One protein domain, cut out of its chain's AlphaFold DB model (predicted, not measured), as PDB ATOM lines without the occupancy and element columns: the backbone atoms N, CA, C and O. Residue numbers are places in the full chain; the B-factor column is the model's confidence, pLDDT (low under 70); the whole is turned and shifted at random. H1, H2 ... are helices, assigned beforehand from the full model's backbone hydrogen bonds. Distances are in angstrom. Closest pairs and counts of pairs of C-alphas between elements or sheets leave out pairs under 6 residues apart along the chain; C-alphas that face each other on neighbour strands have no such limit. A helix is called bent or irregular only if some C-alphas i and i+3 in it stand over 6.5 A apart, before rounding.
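What this domain is: This is residues 2 to 43 and 198 to 235 of the 351 residues of an uncharacterized protein of bacterium UBP9_UBA11836 (UniProt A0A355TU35). Two long helices, H1 and H2, run side by side in opposite directions with a gap between them, making an extended rod; H2 is the shorter and kinks near its far end, and a short tail follows it. The printed part has 80 residues with two named helices, H1 then H2, and no named strand: all helix. It is extended, with a radius of gyration of the C-alphas of 19.1 A and spans of 67 by 27 by 15 A.

How they stand to each other: H1, residues 4 to 43, is the longest helix. H2, residues 198 to 229, is apart from H1. H2 has a kink of 42 degrees near residue 223 and is only just irregular: C-alphas 221 and 224 are 6.6 A apart. Every O i to N i+4 pair is within hydrogen-bond range in H1, and 26 of 28 are in H2.

Where its parts are: H1 measures 57.9 A from C-alpha 4 at (-2.549, 24.446, -28.953) to C-alpha 43. H2 measures 44.6 A and ends at C-alpha 229, (16.153, 14.997, -19.431).

The domain as a whole: The C-alphas farthest apart, of Phe 2 and Val 198, are 68.8 A apart. Residues 44 to 197 are not printed, and C-alphas 43 and 198 are 18.0 A apart across the cut. The pLDDT is under 70 at residues 2 to 20, 37 to 43, 198 and 224 to 235.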
ATOM      1  N   PHE A   2      -7.889  26.392 -33.022       51.06
ATOM      2  CA  PHE A   2      -6.596  25.712 -33.163       51.06
ATOM      3  C   PHE A   2      -6.200  25.078 -31.829       51.06
ATOM      4  O   PHE A   2      -6.145  25.763 -30.807       51.06
ATOM      5  N   ASP A   3      -5.955  23.771 -31.840       58.38
ATOM      6  CA  ASP A   3      -5.687  22.998 -30.635       58.38
ATOM      7  C   ASP A   3      -4.205  23.116 -30.245       58.38
ATOM      8  O   ASP A   3      -3.344  22.336 -30.661       58.38
ATOM      9  N   PHE A   4      -3.896  24.150 -29.457       62.97
ATOM     10  CA  PHE A   4      -2.549  24.446 -28.953       62.97
ATOM     11  C   PHE A   4      -1.914  23.275 -28.190       62.97
ATOM     12  O   PHE A   4      -0.689  23.175 -28.104       62.97
ATOM     13  N   LYS A   5      -2.732  22.352 -27.672       65.31
ATOM     14  CA  LYS A   5      -2.266  21.165 -26.956       65.31
ATOM     15  C   LYS A   5      -1.594  20.148 -27.878       65.31
ATOM     16  O   LYS A   5      -0.638  19.495 -27.464       65.31
ATOM     17  N   SER A   6      -2.050  20.055 -29.126       67.38
ATOM     18  CA  SER A   6      -1.468  19.156 -30.127       67.38
ATOM     19  C   SER A   6      -0.092  19.655 -30.593       67.38
ATOM     20  O   SER A   6       0.853  18.877 -30.702       67.38
ATOM     21  N   ILE A   7       0.063  20.976 -30.743       64.00
ATOM     22  CA  ILE A   7       1.321  21.614 -31.170       64.00
ATOM     23  C   ILE A   7       2.412  21.504 -30.094       64.00
ATOM     24  O   ILE A   7       3.569  21.229 -30.410       64.00
ATOM     25  N   LEU A   8       2.058  21.672 -28.816       64.50
ATOM     26  CA  LEU A   8       3.018  21.525 -27.715       64.50
ATOM     27  C   LEU A   8       3.529  20.083 -27.573       64.50
ATOM     28  O   LEU A   8       4.718  19.874 -27.341       64.50
ATOM     29  N   ASN A   9       2.659  19.090 -27.778       67.69
ATOM     30  CA  ASN A   9       3.048  17.681 -27.711       67.69
ATOM     31  C   ASN A   9       3.970  17.270 -28.879       67.69
ATOM     32  O   ASN A   9       4.908  16.495 -28.686       67.69
ATOM     33  N   ASP A  10       3.754  17.833 -30.073       69.38
ATOM     34  CA  ASP A  10       4.599  17.588 -31.249       69.38
ATOM     35  C   ASP A  10       5.996  18.229 -31.109       69.38
ATOM     36  O   ASP A  10       7.020  17.611 -31.423       69.38
ATOM     37  N   MET A  11       6.080  19.428 -30.516       52.09
ATOM     38  CA  MET A  11       7.362  20.091 -30.234       52.09
ATOM     39  C   MET A  11       8.237  19.312 -29.243       52.09
ATOM     40  O   MET A  11       9.451  19.197 -29.451       52.09
ATOM     41  N   ASP A  12       7.652  18.742 -28.187       64.19
ATOM     42  CA  ASP A  12       8.403  17.947 -27.208       64.19
ATOM     43  C   ASP A  12       8.863  16.599 -27.777       64.19
ATOM     44  O   ASP A  12       9.961  16.118 -27.464       64.19
ATOM     45  N   GLN A  13       8.070  15.997 -28.665       62.41
ATOM     46  CA  GLN A  13       8.455  14.764 -29.345       62.41
ATOM     47  C   GLN A  13       9.569  15.010 -30.379       62.41
ATOM     48  O   GLN A  13      10.499  14.203 -30.492       62.41
ATOM     49  N   SER A  14       9.532  16.156 -31.066       61.16
ATOM     50  CA  SER A  14      10.575  16.596 -31.998       61.16
ATOM     51  C   SER A  14      11.896  16.907 -31.283       61.16
ATOM     52  O   SER A  14      12.964  16.466 -31.720       61.16
ATOM     53  N   ARG A  15      11.853  17.542 -30.101       62.50
ATOM     54  CA  ARG A  15      13.055  17.818 -29.291       62.50
ATOM     55  C   ARG A  15      13.799  16.552 -28.881       62.50
ATOM     56  O   ARG A  15      15.022  16.504 -28.989       62.50
ATOM     57  N   ARG A  16      13.086  15.503 -28.457       64.19
ATOM     58  CA  ARG A  16      13.714  14.232 -28.042       64.19
ATOM     59  C   ARG A  16      14.393  13.511 -29.206       64.19
ATOM     60  O   ARG A  16      15.482  12.967 -29.031       64.19
ATOM     61  N   ARG A  17      13.801  13.560 -30.404       65.44
ATOM     62  CA  ARG A  17      14.431  13.033 -31.628       65.44
ATOM     63  C   ARG A  17      15.637  13.877 -32.047       65.44
ATOM     64  O   ARG A  17      16.640  13.325 -32.492       65.44
ATOM     65  N   SER A  18      15.571  15.190 -31.835       63.41
ATOM     66  CA  SER A  18      16.657  16.119 -32.154       63.41
ATOM     67  C   SER A  18      17.881  15.922 -31.250       63.41
ATOM     68  O   SER A  18      18.999  15.878 -31.750       63.41
ATOM     69  N   PHE A  19      17.708  15.681 -29.946       62.09
ATOM     70  CA  PHE A  19      18.847  15.411 -29.054       62.09
ATOM     71  C   PHE A  19      19.539  14.074 -29.335       62.09
ATOM     72  O   PHE A  19      20.766  14.004 -29.271       62.09
ATOM     73  N   LEU A  20      18.782  13.029 -29.693       67.94
ATOM     74  CA  LEU A  20      19.379  11.762 -30.127       67.94
ATOM     75  C   LEU A  20      20.144  11.936 -31.445       67.94
ATOM     76  O   LEU A  20      21.265  11.456 -31.570       67.94
ATOM     77  N   SER A  21      19.561  12.671 -32.393       74.00
ATOM     78  CA  SER A  21      20.190  13.023 -33.669       74.00
ATOM     79  C   SER A  21      21.501  13.786 -33.458       74.00
ATOM     80  O   SER A  21      22.548  13.355 -33.936       74.00
ATOM     81  N   VAL A  22      21.486  14.853 -32.657       77.25
ATOM     82  CA  VAL A  22      22.673  15.672 -32.382       77.25
ATOM     83  C   VAL A  22      23.742  14.870 -31.640       77.25
ATOM     84  O   VAL A  22      24.916  14.963 -31.990       77.25
ATOM     85  N   GLY A  23      23.360  14.038 -30.664       77.38
ATOM     86  CA  GLY A  23      24.296  13.171 -29.946       77.38
ATOM     87  C   GLY A  23      24.976  12.145 -30.858       77.38
ATOM     88  O   GLY A  23      26.195  11.995 -30.815       77.38
ATOM     89  N   VAL A  24      24.207  11.486 -31.730       77.94
ATOM     90  CA  VAL A  24      24.727  10.501 -32.694       77.94
ATOM     91  C   VAL A  24      25.616  11.168 -33.745       77.94
ATOM     92  O   VAL A  24      26.691  10.654 -34.046       77.94
ATOM     93  N   VAL A  25      25.224  12.339 -34.254       77.88
ATOM     94  CA  VAL A  25      26.029  13.118 -35.209       77.88
ATOM     95  C   VAL A  25      27.340  13.579 -34.572       77.88
ATOM     96  O   VAL A  25      28.395  13.457 -35.190       77.88
ATOM     97  N   CYS A  26      27.311  14.044 -33.322       78.94
ATOM     98  CA  CYS A  26      28.513  14.477 -32.611       78.94
ATOM     99  C   CYS A  26      29.462  13.298 -32.324       78.94
ATOM    100  O   CYS A  26      30.676  13.422 -32.488       78.94
ATOM    101  N   PHE A  27      28.917  12.124 -31.986       83.25
ATOM    102  CA  PHE A  27      29.702  10.903 -31.799       83.25
ATOM    103  C   PHE A  27      30.347  10.418 -33.106       83.25
ATOM    104  O   PHE A  27      31.538  10.114 -33.125       83.25
ATOM    105  N   LEU A  28      29.594  10.401 -34.213       78.12
ATOM    106  CA  LEU A  28      30.115  10.061 -35.543       78.12
ATOM    107  C   LEU A  28      31.198  11.044 -36.004       78.12
ATOM    108  O   LEU A  28      32.215  10.614 -36.545       78.12
ATOM    109  N   ALA A  29      31.018  12.341 -35.750       79.06
ATOM    110  CA  ALA A  29      32.013  13.361 -36.069       79.06
ATOM    111  C   ALA A  29      33.309  13.162 -35.265       79.06
ATOM    112  O   ALA A  29      34.396  13.187 -35.837       79.06
ATOM    113  N   LEU A  30      33.212  12.888 -33.959       84.06
ATOM    114  CA  LEU A  30      34.381  12.587 -33.127       84.06
ATOM    115  C   LEU A  30      35.077  11.293 -33.562       84.06
ATOM    116  O   LEU A  30      36.302  11.268 -33.666       84.06
ATOM    117  N   ALA A  31      34.320  10.241 -33.882       80.56
ATOM    118  CA  ALA A  31      34.872   8.986 -34.386       80.56
ATOM    119  C   ALA A  31      35.604   9.176 -35.728       80.56
ATOM    120  O   ALA A  31      36.698   8.642 -35.906       80.56
ATOM    121  N   MET A  32      35.050   9.984 -36.639       83.75
ATOM    122  CA  MET A  32      35.699  10.363 -37.900       83.75
ATOM    123  C   MET A  32      36.990  11.149 -37.672       83.75
ATOM    124  O   MET A  32      38.008  10.824 -38.276       83.75
ATOM    125  N   ILE A  33      36.980  12.154 -36.791       83.25
ATOM    126  CA  ILE A  33      38.171  12.966 -36.495       83.25
ATOM    127  C   ILE A  33      39.284  12.089 -35.904       83.25
ATOM    128  O   ILE A  33      40.438  12.193 -36.318       83.25
ATOM    129  N   ILE A  34      38.939  11.180 -34.986       79.75
ATOM    130  CA  ILE A  34      39.895  10.237 -34.395       79.75
ATOM    131  C   ILE A  34      40.414   9.260 -35.462       79.75
ATOM    132  O   ILE A  34      41.624   9.069 -35.576       79.75
ATOM    133  N   GLY A  35      39.532   8.687 -36.288       74.25
ATOM    134  CA  GLY A  35      39.911   7.765 -37.362       74.25
ATOM    135  C   GLY A  35      40.834   8.406 -38.404       74.25
ATOM    136  O   GLY A  35      41.863   7.830 -38.759       74.25
ATOM    137  N   LEU A  36      40.521   9.629 -38.839       76.75
ATOM    138  CA  LEU A  36      41.327  10.386 -39.801       76.75
ATOM    139  C   LEU A  36      42.675  10.828 -39.212       76.75
ATOM    140  O   LEU A  36      43.690  10.782 -39.910       76.75
ATOM    141  N   GLY A  37      42.719  11.200 -37.927       69.81
ATOM    142  CA  GLY A  37      43.963  11.550 -37.236       69.81
ATOM    143  C   GLY A  37      44.931  10.367 -37.112       69.81
ATOM    144  O   GLY A  37      46.141  10.517 -37.323       69.81
ATOM    145  N   VAL A  38      44.401   9.169 -36.843       67.88
ATOM    146  CA  VAL A  38      45.194   7.931 -36.794       67.88
ATOM    147  C   VAL A  38      45.671   7.537 -38.197       67.88
ATOM    148  O   VAL A  38      46.851   7.232 -38.369       67.88
ATOM    149  N   PHE A  39      44.809   7.634 -39.214       60.72
ATOM    150  CA  PHE A  39      45.148   7.272 -40.596       60.72
ATOM    151  C   PHE A  39      46.185   8.214 -41.244       60.72
ATOM    152  O   PHE A  39      47.077   7.766 -41.974       60.72
ATOM    153  N   SER A  40      46.142   9.515 -40.931       61.50
ATOM    154  CA  SER A  40      47.185  10.464 -41.362       61.50
ATOM    155  C   SER A  40      48.540  10.180 -40.710       61.50
ATOM    156  O   SER A  40      49.578  10.330 -41.350       61.50
ATOM    157  N   SER A  41      48.551   9.714 -39.458       54.03
ATOM    158  CA  SER A  41      49.799   9.423 -38.741       54.03
ATOM    159  C   SER A  41      50.486   8.141 -39.222       54.03
ATOM    160  O   SER A  41      51.712   8.059 -39.194       54.03
ATOM    161  N   THR A  42      49.729   7.150 -39.702       54.16
ATOM    162  CA  THR A  42      50.299   5.909 -40.256       54.16
ATOM    163  C   THR A  42      50.808   6.067 -41.687       54.16
ATOM    164  O   THR A  42      51.693   5.323 -42.104       54.16
ATOM    165  N   SER A  43      50.300   7.050 -42.435       52.53
ATOM    166  CA  SER A  43      50.684   7.258 -43.839       52.53
ATOM    167  C   SER A  43      52.086   7.862 -44.009       52.53
ATOM    168  O   SER A  43      52.687   7.708 -45.065       52.53
ATOM    169  N   VAL A 198      59.058   4.285 -29.287       61.34
ATOM    170  CA  VAL A 198      58.565   4.134 -27.906       61.34
ATOM    171  C   VAL A 198      57.897   5.424 -27.395       61.34
ATOM    172  O   VAL A 198      56.778   5.338 -26.887       61.34
ATOM    173  N   PRO A 199      58.468   6.631 -27.600       73.75
ATOM    174  CA  PRO A 199      57.783   7.880 -27.263       73.75
ATOM    175  C   PRO A 199      56.516   8.132 -28.095       73.75
ATOM    176  O   PRO A 199      55.517   8.599 -27.549       73.75
ATOM    177  N   ARG A 200      56.511   7.794 -29.397       73.31
ATOM    178  CA  ARG A 200      55.319   7.965 -30.253       73.31
ATOM    179  C   ARG A 200      54.178   7.049 -29.837       73.31
ATOM    180  O   ARG A 200      53.053   7.527 -29.698       73.31
ATOM    181  N   LEU A 201      54.464   5.772 -29.588       79.56
ATOM    182  CA  LEU A 201      53.454   4.814 -29.149       79.56
ATOM    183  C   LEU A 201      52.897   5.214 -27.777       79.56
ATOM    184  O   LEU A 201      51.683   5.238 -27.589       79.56
ATOM    185  N   GLY A 202      53.773   5.648 -26.863       81.31
ATOM    186  CA  GLY A 202      53.375   6.200 -25.568       81.31
ATOM    187  C   GLY A 202      52.436   7.401 -25.698       81.31
ATOM    188  O   GLY A 202      51.424   7.456 -25.006       81.31
ATOM    189  N   SER A 203      52.710   8.324 -26.628       85.31
ATOM    190  CA  SER A 203      51.849   9.494 -26.860       85.31
ATOM    191  C   SER A 203      50.456   9.119 -27.384       85.31
ATOM    192  O   SER A 203      49.464   9.688 -26.930       85.31
ATOM    193  N   MET A 204      50.357   8.113 -28.262       82.38
ATOM    194  CA  MET A 204      49.071   7.634 -28.780       82.38
ATOM    195  C   MET A 204      48.239   6.944 -27.692       82.38
ATOM    196  O   MET A 204      47.049   7.230 -27.555       82.38
ATOM    197  N   PHE A 205      48.858   6.098 -26.862       79.88
ATOM    198  CA  PHE A 205      48.171   5.449 -25.738       79.88
ATOM    199  C   PHE A 205      47.751   6.438 -24.648       79.88
ATOM    200  O   PHE A 205      46.664   6.301 -24.083       79.88
ATOM    201  N   LEU A 206      48.575   7.454 -24.374       86.25
ATOM    202  CA  LEU A 206      48.244   8.509 -23.419       86.25
ATOM    203  C   LEU A 206      47.021   9.306 -23.893       86.25
ATOM    204  O   LEU A 206      46.087   9.513 -23.122       86.25
ATOM    205  N   MET A 207      46.990   9.693 -25.171       86.12
ATOM    206  CA  MET A 207      45.865  10.425 -25.766       86.12
ATOM    207  C   MET A 207      44.572   9.591 -25.728       86.12
ATOM    208  O   MET A 207      43.510  10.095 -25.346       86.12
ATOM    209  N   LEU A 208      44.670   8.285 -26.002       86.69
ATOM    210  CA  LEU A 208      43.549   7.350 -25.888       86.69
ATOM    211  C   LEU A 208      43.048   7.211 -24.440       86.69
ATOM    212  O   LEU A 208      41.838   7.263 -24.208       86.69
ATOM    213  N   CYS A 209      43.953   7.078 -23.462       78.94
ATOM    214  CA  CYS A 209      43.598   7.022 -22.040       78.94
ATOM    215  C   CYS A 209      42.888   8.299 -21.586       78.94
ATOM    216  O   CYS A 209      41.837   8.221 -20.951       78.94
ATOM    217  N   ILE A 210      43.418   9.468 -21.958       89.88
ATOM    218  CA  ILE A 210      42.805  10.760 -21.636       89.88
ATOM    219  C   ILE A 210      41.396  10.827 -22.237       89.88
ATOM    220  O   ILE A 210      40.436  11.108 -21.522       89.88
ATOM    221  N   THR A 211      41.232  10.461 -23.508       88.75
ATOM    222  CA  THR A 211      39.918  10.445 -24.169       88.75
ATOM    223  C   THR A 211      38.933   9.494 -23.478       88.75
ATOM    224  O   THR A 211      37.796   9.882 -23.213       88.75
ATOM    225  N   CYS A 212      39.366   8.288 -23.088       79.38
ATOM    226  CA  CYS A 212      38.531   7.349 -22.329       79.38
ATOM    227  C   CYS A 212      38.102   7.914 -20.969       79.38
ATOM    228  O   CYS A 212      36.941   7.769 -20.588       79.38
ATOM    229  N   THR A 213      39.002   8.590 -20.247       87.94
ATOM    230  CA  THR A 213      38.650   9.221 -18.965       87.94
ATOM    231  C   THR A 213      37.663  10.370 -19.137       87.94
ATOM    232  O   THR A 213      36.734  10.478 -18.340       87.94
ATOM    233  N   ILE A 214      37.791  11.176 -20.198       90.06
ATOM    234  CA  ILE A 214      36.843  12.254 -20.505       90.06
ATOM    235  C   ILE A 214      35.473  11.672 -20.854       90.06
ATOM    236  O   ILE A 214      34.476  12.146 -20.323       90.06
ATOM    237  N   ILE A 215      35.408  10.620 -21.679       88.38
ATOM    238  CA  ILE A 215      34.145   9.940 -22.011       88.38
ATOM    239  C   ILE A 215      33.512   9.341 -20.753       88.38
ATOM    240  O   ILE A 215      32.319   9.519 -20.532       88.38
ATOM    241  N   TRP A 216      34.288   8.674 -19.898       90.00
ATOM    242  CA  TRP A 216      33.780   8.112 -18.645       90.00
ATOM    243  C   TRP A 216      33.270   9.197 -17.691       90.00
ATOM    244  O   TRP A 216      32.191   9.057 -17.116       90.00
ATOM    245  N   LEU A 217      34.007  10.304 -17.553       90.69
ATOM    246  CA  LEU A 217      33.622  11.433 -16.711       90.69
ATOM    247  C   LEU A 217      32.384  12.144 -17.269       90.69
ATOM    248  O   LEU A 217      31.471  12.462 -16.508       90.69
ATOM    249  N   ALA A 218      32.308  12.316 -18.591       87.25
ATOM    250  CA  ALA A 218      31.134  12.826 -19.281       87.25
ATOM    251  C   ALA A 218      29.938  11.903 -19.036       87.25
ATOM    252  O   ALA A 218      28.929  12.358 -18.518       87.25
ATOM    253  N   LEU A 219      30.050  10.597 -19.285       82.94
ATOM    254  CA  LEU A 219      28.972   9.644 -19.010       82.94
ATOM    255  C   LEU A 219      28.554   9.663 -17.537       82.94
ATOM    256  O   LEU A 219      27.369   9.579 -17.248       82.94
ATOM    257  N   LYS A 220      29.488   9.833 -16.598       86.69
ATOM    258  CA  LYS A 220      29.186   9.860 -15.163       86.69
ATOM    259  C   LYS A 220      28.486  11.141 -14.708       86.69
ATOM    260  O   LYS A 220      27.569  11.065 -13.893       86.69
ATOM    261  N   ILE A 221      28.890  12.298 -15.230       86.00
ATOM    262  CA  ILE A 221      28.259  13.594 -14.931       86.00
ATOM    263  C   ILE A 221      26.928  13.718 -15.676       86.00
ATOM    264  O   ILE A 221      25.939  14.188 -15.115       86.00
ATOM    265  N   PHE A 222      26.878  13.252 -16.922       80.44
ATOM    266  CA  PHE A 222      25.688  13.320 -17.748       80.44
ATOM    267  C   PHE A 222      24.687  12.196 -17.463       80.44
ATOM    268  O   PHE A 222      23.518  12.405 -17.737       80.44
ATOM    269  N   ALA A 223      25.047  11.059 -16.861       72.38
ATOM    270  CA  ALA A 223      24.090  10.008 -16.480       72.38
ATOM    271  C   ALA A 223      22.905  10.524 -15.632       72.38
ATOM    272  O   ALA A 223      21.758  10.281 -16.008       72.38
ATOM    273  N   PRO A 224      23.108  11.284 -14.535       69.00
ATOM    274  CA  PRO A 224      21.995  11.851 -13.774       69.00
ATOM    275  C   PRO A 224      21.256  12.970 -14.525       69.00
ATOM    276  O   PRO A 224      20.072  13.179 -14.273       69.00
ATOM    277  N   LEU A 225      21.916  13.675 -15.450       67.25
ATOM    278  CA  LEU A 225      21.287  14.699 -16.296       67.25
ATOM    279  C   LEU A 225      20.429  14.068 -17.400       67.25
ATOM    280  O   LEU A 225      19.298  14.500 -17.591       67.25
ATOM    281  N   PHE A 226      20.893  13.006 -18.059       64.94
ATOM    282  CA  PHE A 226      20.129  12.234 -19.036       64.94
ATOM    283  C   PHE A 226      18.997  11.458 -18.368       64.94
ATOM    284  O   PHE A 226      17.907  11.446 -18.923       64.94
ATOM    285  N   ASN A 227      19.163  10.920 -17.156       57.75
ATOM    286  CA  ASN A 227      18.035  10.330 -16.420       57.75
ATOM    287  C   ASN A 227      16.929  11.354 -16.119       57.75
ATOM    288  O   ASN A 227      15.759  10.990 -16.049       57.75
ATOM    289  N   LYS A 228      17.277  12.639 -15.982       61.75
ATOM    290  CA  LYS A 228      16.304  13.723 -15.786       61.75
ATOM    291  C   LYS A 228      15.735  14.265 -17.103       61.75
ATOM    292  O   LYS A 228      14.550  14.568 -17.158       61.75
ATOM    293  N   PHE A 229      16.546  14.372 -18.158       52.91
ATOM    294  CA  PHE A 229      16.153  14.997 -19.431       52.91
ATOM    295  C   PHE A 229      15.589  14.036 -20.471       52.91
ATOM    296  O   PHE A 229      14.714  14.415 -21.245       52.91
ATOM    297  N   THR A 230      16.061  12.791 -20.517       46.81
ATOM    298  CA  THR A 230      15.503  11.816 -21.464       46.81
ATOM    299  C   THR A 230      14.103  11.391 -21.055       46.81
ATOM    300  O   THR A 230      13.356  10.901 -21.900       46.81
ATOM    301  N   GLY A 231      13.706  11.591 -19.789       46.84
ATOM    302  CA  GLY A 231      12.417  11.117 -19.292       46.84
ATOM    303  C   GLY A 231      12.225   9.617 -19.522       46.84
ATOM    304  O   GLY A 231      11.112   9.126 -19.376       46.84
ATOM    305  N   VAL A 232      13.300   8.887 -19.848       46.50
ATOM    306  CA  VAL A 232      13.364   7.433 -19.791       46.50
ATOM    307  C   VAL A 232      13.581   7.100 -18.321       46.50
ATOM    308  O   VAL A 232      14.552   6.477 -17.907       46.50
ATOM    309  N   VAL A 233      12.611   7.510 -17.504       43.06
ATOM    310  CA  VAL A 233      12.107   6.560 -16.535       43.06
ATOM    311  C   VAL A 233      11.745   5.376 -17.416       43.06
ATOM    312  O   VAL A 233      10.853   5.461 -18.260       43.06
ATOM    313  N   THR A 234      12.491   4.288 -17.302       43.97
ATOM    314  CA  THR A 234      11.980   2.973 -17.654       43.97
ATOM    315  C   THR A 234      10.805   2.698 -16.713       43.97
ATOM    316  O   THR A 234      10.863   1.815 -15.869       43.97
ATOM    317  N   THR A 235       9.737   3.496 -16.792       43.62
ATOM    318  CA  THR A 235       8.408   2.992 -16.544       43.62
ATOM    319  C   THR A 235       8.272   1.959 -17.644       43.62
ATOM    320  O   THR A 235       8.258   2.349 -18.821       43.62
TER     321      THR A 235